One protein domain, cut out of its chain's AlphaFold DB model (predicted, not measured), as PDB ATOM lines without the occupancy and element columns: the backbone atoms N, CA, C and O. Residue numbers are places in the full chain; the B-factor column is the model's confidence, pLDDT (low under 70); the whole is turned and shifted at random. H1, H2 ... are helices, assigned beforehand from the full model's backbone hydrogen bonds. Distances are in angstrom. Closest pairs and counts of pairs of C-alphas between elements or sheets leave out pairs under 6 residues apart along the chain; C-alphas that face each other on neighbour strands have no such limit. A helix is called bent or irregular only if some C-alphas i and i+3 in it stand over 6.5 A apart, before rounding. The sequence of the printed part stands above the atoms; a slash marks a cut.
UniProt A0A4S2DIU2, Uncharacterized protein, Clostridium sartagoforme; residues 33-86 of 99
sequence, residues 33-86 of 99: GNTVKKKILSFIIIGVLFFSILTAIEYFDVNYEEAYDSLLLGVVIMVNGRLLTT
ATOM      1  N   GLY A  33      81.572 102.817 140.030       61.41
ATOM      2  CA  GLY A  33      82.180 102.823 141.361       61.41
ATOM      3  C   GLY A  33      82.402 104.206 141.978       61.41
ATOM      4  O   GLY A  33      83.106 104.316 142.973       61.41
ATOM      5  N   ASN A  34      81.824 105.263 141.418       68.75
ATOM      6  CA  ASN A  34      82.177 106.628 141.791       68.75
ATOM      7  C   ASN A  34      81.719 107.047 143.196       68.75
ATOM      8  O   ASN A  34      82.364 107.847 143.864       68.75
ATOM      9  N   THR A  35      80.608 106.485 143.676       71.38
ATOM     10  CA  THR A  35      80.054 106.785 145.003       71.38
ATOM     11  C   THR A  35      79.817 105.508 145.803       71.38
ATOM     12  O   THR A  35      79.535 104.452 145.237       71.38
ATOM     13  N   VAL A  36      79.876 105.599 147.139       72.00
ATOM     14  CA  VAL A  36      79.651 104.459 148.055       72.00
ATOM     15  C   VAL A  36      78.320 103.761 147.767       72.00
ATOM     16  O   VAL A  36      78.276 102.541 147.647       72.00
ATOM     17  N   LYS A  37      77.244 104.535 147.570       74.75
ATOM     18  CA  LYS A  37      75.909 103.997 147.269       74.75
ATOM     19  C   LYS A  37      75.886 103.209 145.955       74.75
ATOM     20  O   LYS A  37      75.314 102.126 145.915       74.75
ATOM     21  N   LYS A  38      76.537 103.716 144.900       75.88
ATOM     22  CA  LYS A  38      76.609 103.023 143.605       75.88
ATOM     23  C   LYS A  38      77.496 101.778 143.673       75.88
ATOM     24  O   LYS A  38      77.135 100.769 143.075       75.88
ATOM     25  N   LYS A  39      78.589 101.795 144.449       74.75
ATOM     26  CA  LYS A  39      79.415 100.599 144.702       74.75
ATOM     27  C   LYS A  39      78.620  99.490 145.385       74.75
ATOM     28  O   LYS A  39      78.641  98.363 144.902       74.75
ATOM     29  N   ILE A  40      77.896  99.813 146.460       79.81
ATOM     30  CA  ILE A  40      77.057  98.845 147.187       79.81
ATOM     31  C   ILE A  40      75.962  98.298 146.268       79.81
ATOM     32  O   ILE A  40      75.799  97.086 146.168       79.81
ATOM     33  N   LEU A  41      75.260  99.173 145.542       81.94
ATOM     34  CA  LEU A  41      74.234  98.753 144.587       81.94
ATOM     35  C   LEU A  41      74.807  97.823 143.507       81.94
ATOM     36  O   LEU A  41      74.193  96.818 143.170       81.94
ATOM     37  N   SER A  42      76.002  98.123 143.002       77.56
ATOM     38  CA  SER A  42      76.672  97.291 141.997       77.56
ATOM     39  C   SER A  42      77.059  95.931 142.555       77.56
ATOM     40  O   SER A  42      76.822  94.929 141.893       77.56
ATOM     41  N   PHE A  43      77.579  95.884 143.783       80.06
ATOM     42  CA  PHE A  43      77.889  94.637 144.482       80.06
ATOM     43  C   PHE A  43      76.648  93.740 144.594       80.06
ATOM     44  O   PHE A  43      76.714  92.550 144.298       80.06
ATOM     45  N   ILE A  44      75.500  94.332 144.945       83.69
ATOM     46  CA  ILE A  44      74.216  93.624 145.031       83.69
ATOM     47  C   ILE A  44      73.791  93.098 143.656       83.69
ATOM     48  O   ILE A  44      73.477  91.919 143.530       83.69
ATOM     49  N   ILE A  45      73.818  93.939 142.616       84.50
ATOM     50  CA  ILE A  45      73.420  93.546 141.253       84.50
ATOM     51  C   ILE A  45      74.293  92.398 140.733       84.50
ATOM     52  O   ILE A  45      73.774  91.432 140.179       84.50
ATOM     53  N   ILE A  46      75.610  92.474 140.936       82.88
ATOM     54  CA  ILE A  46      76.552  91.427 140.515       82.88
ATOM     55  C   ILE A  46      76.296  90.133 141.281       82.88
ATOM     56  O   ILE A  46      76.317  89.068 140.674       82.88
ATOM     57  N   GLY A  47      76.021  90.217 142.585       81.44
ATOM     58  CA  GLY A  47      75.658  89.050 143.388       81.44
ATOM     59  C   GLY A  47      74.391  88.367 142.871       81.44
ATOM     60  O   GLY A  47      74.383  87.154 142.679       81.44
ATOM     61  N   VAL A  48      73.341  89.139 142.569       85.69
ATOM     62  CA  VAL A  48      72.089  88.603 142.006       85.69
ATOM     63  C   VAL A  48      72.322  87.959 140.638       85.69
ATOM     64  O   VAL A  48      71.829  86.858 140.389       85.69
ATOM     65  N   LEU A  49      73.091  88.608 139.756       82.69
ATOM     66  CA  LEU A  49      73.435  88.056 138.442       82.69
ATOM     67  C   LEU A  49      74.251  86.766 138.560       82.69
ATOM     68  O   LEU A  49      73.978  85.817 137.833       82.69
ATOM     69  N   PHE A  50      75.209  86.712 139.487       83.00
ATOM     70  CA  PHE A  50      76.014  85.520 139.743       83.00
ATOM     71  C   PHE A  50      75.136  84.326 140.128       83.00
ATOM     72  O   PHE A  50      75.207  83.290 139.475       83.00
ATOM     73  N   PHE A  51      74.248  84.493 141.115       82.88
ATOM     74  CA  PHE A  51      73.321  83.430 141.519       82.88
ATOM     75  C   PHE A  51      72.363  83.030 140.395       82.88
ATOM     76  O   PHE A  51      72.134  81.846 140.184       82.88
ATOM     77  N   SER A  52      71.850  84.002 139.636       84.38
ATOM     78  CA  SER A  52      70.934  83.730 138.519       84.38
ATOM     79  C   SER A  52      71.592  82.880 137.431       84.38
ATOM     80  O   SER A  52      70.954  81.991 136.872       84.38
ATOM     81  N   ILE A  53      72.864  83.148 137.124       82.38
ATOM     82  CA  ILE A  53      73.611  82.395 136.114       82.38
ATOM     83  C   ILE A  53      73.996  81.006 136.636       82.38
ATOM     84  O   ILE A  53      73.871  80.051 135.880       82.38
ATOM     85  N   LEU A  54      74.387  80.870 137.908       81.31
ATOM     86  CA  LEU A  54      74.631  79.564 138.538       81.31
ATOM     87  C   LEU A  54      73.400  78.657 138.452       81.31
ATOM     88  O   LEU A  54      73.475  77.561 137.910       81.31
ATOM     89  N   THR A  55      72.236  79.156 138.879       82.06
ATOM     90  CA  THR A  55      70.978  78.397 138.794       82.06
ATOM     91  C   THR A  55      70.610  78.051 137.349       82.06
ATOM     92  O   THR A  55      70.025  77.003 137.093       82.06
ATOM     93  N   ALA A  56      70.949  78.911 136.383       82.56
ATOM     94  CA  ALA A  56      70.740  78.609 134.972       82.56
ATOM     95  C   ALA A  56      71.684  77.501 134.472       82.56
ATOM     96  O   ALA A  56      71.233  76.618 133.751       82.56
ATOM     97  N   ILE A  57      72.965  77.524 134.854       79.44
ATOM     98  CA  ILE A  57      73.942  76.486 134.487       79.44
ATOM     99  C   ILE A  57      73.483  75.118 135.007       79.44
ATOM    100  O   ILE A  57      73.434  74.173 134.220       79.44
ATOM    101  N   GLU A  58      73.057  75.048 136.271       75.38
ATOM    102  CA  GLU A  58      72.494  73.831 136.875       75.38
ATOM    103  C   GLU A  58      71.225  73.363 136.140       75.38
ATOM    104  O   GLU A  58      71.038  72.174 135.891       75.38
ATOM    105  N   TYR A  59      70.343  74.292 135.751       79.25
ATOM    106  CA  TYR A  59      69.095  73.961 135.053       79.25
ATOM    107  C   TYR A  59      69.313  73.422 133.630       79.25
ATOM    108  O   TYR A  59      68.534  72.589 133.163       79.25
ATOM    109  N   PHE A  60      70.339  73.903 132.921       78.44
ATOM    110  CA  PHE A  60      70.595  73.541 131.523       78.44
ATOM    111  C   PHE A  60      71.524  72.324 131.341       78.44
ATOM    112  O   PHE A  60      71.824  71.997 130.192       78.44
ATOM    113  N   ASP A  61      71.947  71.658 132.426       69.00
ATOM    114  CA  ASP A  61      72.841  70.480 132.419       69.00
ATOM    115  C   ASP A  61      74.067  70.695 131.505       69.00
ATOM    116  O   ASP A  61      74.370  69.944 130.572       69.00
ATOM    117  N   VAL A  62      74.718  71.848 131.694       71.38
ATOM    118  CA  VAL A  62      75.780  72.329 130.808       71.38
ATOM    119  C   VAL A  62      77.051  71.504 131.016       71.38
ATOM    120  O   VAL A  62      77.646  71.499 132.093       71.38
ATOM    121  N   ASN A  63      77.539  70.869 129.948       64.94
ATOM    122  CA  ASN A  63      78.853  70.222 129.955       64.94
ATOM    123  C   ASN A  63      79.955  71.231 130.343       64.94
ATOM    124  O   ASN A  63      79.990  72.339 129.811       64.94
ATOM    125  N   TYR A  64      80.898  70.812 131.195       67.00
ATOM    126  CA  TYR A  64      81.997  71.638 131.733       67.00
ATOM    127  C   TYR A  64      81.590  72.685 132.789       67.00
ATOM    128  O   TYR A  64      82.222  73.739 132.881       67.00
ATOM    129  N   GLU A  65      80.592  72.377 133.619       69.44
ATOM    130  CA  GLU A  65      80.140  73.184 134.767       69.44
ATOM    131  C   GLU A  65      81.299  73.786 135.589       69.44
ATOM    132  O   GLU A  65      81.361  74.997 135.779       69.44
ATOM    133  N   GLU A  66      82.319  72.989 135.934       68.94
ATOM    134  CA  GLU A  66      83.484  73.458 136.708       68.94
ATOM    135  C   GLU A  66      84.270  74.597 136.035       68.94
ATOM    136  O   GLU A  66      84.817  75.483 136.704       68.94
ATOM    137  N   ALA A  67      84.355  74.584 134.701       68.06
ATOM    138  CA  ALA A  67      85.034  75.631 133.948       68.06
ATOM    139  C   ALA A  67      84.204  76.921 133.935       68.06
ATOM    140  O   ALA A  67      84.771  78.009 134.061       68.06
ATOM    141  N   TYR A  68      82.877  76.803 133.830       72.75
ATOM    142  CA  TYR A  68      81.951  77.934 133.883       72.75
ATOM    143  C   TYR A  68      81.878  78.560 135.277       72.75
ATOM    144  O   TYR A  68      81.957  79.784 135.381       72.75
ATOM    145  N   ASP A  69      81.846  77.754 136.335       73.75
ATOM    146  CA  ASP A  69      81.907  78.227 137.720       73.75
ATOM    147  C   ASP A  69      83.190  79.007 137.989       73.75
ATOM    148  O   ASP A  69      83.170  80.113 138.537       73.75
ATOM    149  N   SER A  70      84.320  78.470 137.532       70.88
ATOM    150  CA  SER A  70      85.622  79.128 137.663       70.88
ATOM    151  C   SER A  70      85.689  80.441 136.873       70.88
ATOM    152  O   SER A  70      86.270  81.426 137.338       70.88
ATOM    153  N   LEU A  71      85.073  80.478 135.686       74.94
ATOM    154  CA  LEU A  71      84.925  81.690 134.878       74.94
ATOM    155  C   LEU A  71      84.077  82.739 135.605       74.94
ATOM    156  O   LEU A  71      84.511  83.888 135.727       74.94
ATOM    157  N   LEU A  72      82.909  82.352 136.126       78.25
ATOM    158  CA  LEU A  72      82.014  83.230 136.880       78.25
ATOM    159  C   LEU A  72      82.692  83.793 138.128       78.25
ATOM    160  O   LEU A  72      82.621  84.996 138.384       78.25
ATOM    161  N   LEU A  73      83.391  82.941 138.880       78.12
ATOM    162  CA  LEU A  73      84.163  83.346 140.049       78.12
ATOM    163  C   LEU A  73      85.224  84.391 139.668       78.12
ATOM    164  O   LEU A  73      85.360  85.415 140.342       78.12
ATOM    165  N   GLY A  74      85.925  84.179 138.548       70.81
ATOM    166  CA  GLY A  74      86.873  85.141 137.985       70.81
ATOM    167  C   GLY A  74      86.233  86.498 137.680       70.81
ATOM    168  O   GLY A  74      86.798  87.534 138.041       70.81
ATOM    169  N   VAL A  75      85.030  86.511 137.092       76.56
ATOM    170  CA  VAL A  75      84.258  87.744 136.846       76.56
ATOM    171  C   VAL A  75      83.928  88.457 138.157       76.56
ATOM    172  O   VAL A  75      84.155  89.660 138.282       76.56
ATOM    173  N   VAL A  76      83.441  87.733 139.164       78.12
ATOM    174  CA  VAL A  76      83.065  88.315 140.460       78.12
ATOM    175  C   VAL A  76      84.270  88.921 141.174       78.12
ATOM    176  O   VAL A  76      84.196  90.062 141.636       78.12
ATOM    177  N   ILE A  77      85.393  88.203 141.244       77.75
ATOM    178  CA  ILE A  77      86.633  88.706 141.855       77.75
ATOM    179  C   ILE A  77      87.101  89.968 141.130       77.75
ATOM    180  O   ILE A  77      87.443  90.968 141.764       77.75
ATOM    181  N   MET A  78      87.079  89.941 139.798       76.12
ATOM    182  CA  MET A  78      87.512  91.046 138.957       76.12
ATOM    183  C   MET A  78      86.676  92.309 139.189       76.12
ATOM    184  O   MET A  78      87.231  93.390 139.421       76.12
ATOM    185  N   VAL A  79      85.348  92.183 139.175       74.69
ATOM    186  CA  VAL A  79      84.467  93.338 139.353       74.69
ATOM    187  C   VAL A  79      84.549  93.883 140.778       74.69
ATOM    188  O   VAL A  79      84.663  95.097 140.959       74.69
ATOM    189  N   ASN A  80      84.579  93.016 141.792       74.00
ATOM    190  CA  ASN A  80      84.675  93.446 143.186       74.00
ATOM    191  C   ASN A  80      86.026  94.083 143.509       74.00
ATOM    192  O   ASN A  80      86.067  95.171 144.084       74.00
ATOM    193  N   GLY A  81      87.129  93.476 143.064       70.38
ATOM    194  CA  GLY A  81      88.463  94.059 143.189       70.38
ATOM    195  C   GLY A  81      88.543  95.441 142.537       70.38
ATOM    196  O   GLY A  81      89.131  96.370 143.097       70.38
ATOM    197  N   ARG A  82      87.877  95.634 141.390       71.94
ATOM    198  CA  ARG A  82      87.831  96.937 140.721       71.94
ATOM    199  C   ARG A  82      86.950  97.951 141.444       71.94
ATOM    200  O   ARG A  82      87.372  99.094 141.594       71.94
ATOM    201  N   LEU A  83      85.762  97.574 141.912       72.38
ATOM    202  CA  LEU A  83      84.884  98.470 142.673       72.38
ATOM    203  C   LEU A  83      85.537  98.921 143.988       72.38
ATOM    204  O   LEU A  83      85.408 100.086 144.370       72.38
ATOM    205  N   LEU A  84      86.296  98.041 144.647       69.75
ATOM    206  CA  LEU A  84      87.065  98.376 145.848       69.75
ATOM    207  C   LEU A  84      88.208  99.355 145.550       69.75
ATOM    208  O   LEU A  84      88.375 100.325 146.283       69.75
ATOM    209  N   THR A  85      88.946  99.139 144.459       67.88
ATOM    210  CA  THR A  85      90.118  99.954 144.074       67.88
ATOM    211  C   THR A  85      89.781 101.214 143.273       67.88
ATOM    212  O   THR A  85      90.662 102.023 143.008       67.88
ATOM    213  N   THR A  86      88.526 101.399 142.860       65.44
ATOM    214  CA  THR A  86      88.088 102.628 142.185       65.44
ATOM    215  C   THR A  86      88.000 103.752 143.210       65.44
ATOM    216  O   THR A  86      87.228 103.651 144.164       65.44
TER     217      THR A  86
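Overview. This is residues 33 to 86 of the 99 residues of an uncharacterized protein of Clostridium sartagoforme (UniProt A0A4S2DIU2). Two long helices, H1 and H2, lie side by side and run opposite ways as a long helical hairpin, with the turn between them at one end. Residues 58 to 64, at that turn, stick out, and at the other end the first residues, before H1, fold back so that the two ends of the printed part come near each other. The printed part has 54 residues with two named helices, H1 and then H2, and no named strand; the class is all helix. The whole is loose, with a radius of gyration of the C-alphas of 12.9 A, and it is a rod that spans 39 by 16 by 8 A.

Arrangement. H1, residues 36 to 59, is the longest helix, with 24 residues. H2, residues 65 to 85, touches H1, with 9 pairs of C-alphas within 8 A. The closest C-alphas of the two are those of Lys 39 and Leu 83, 6.2 A apart. Their lines stand at a shallow tilt of 1 degrees, opposite ways, and their centres are 11.0 A apart. The two form a helical hairpin, joined by a tight link of 5 residues. In H1 and H2 every O i to N i+4 pair is within hydrogen-bond range.

Along the chain. H1 measures 34.8 A from C-alpha 36 at (79.651, 104.459, 148.055) to C-alpha 59 at (69.095, 73.961, 135.053). H2 has 21 residues and measures 30.0 A from its first to its last C-alpha; it ends at C-alpha 85, at (90.118, 99.954, 144.074). Neither helix is bent.

Size, cuts and confidence. The two C-alphas farthest apart are those of Thr 35 and Asn 63, at 39.6 A, while the C-alphas of Gly 33 and Thr 86, the first and last printed, are 6.0 A apart. The printed part has no cut. The mean pLDDT of the printed part is 75.6, and 11 residues are under 70: residues 33 to 34, residue 61, residues 63 to 67 and residues 84 to 86.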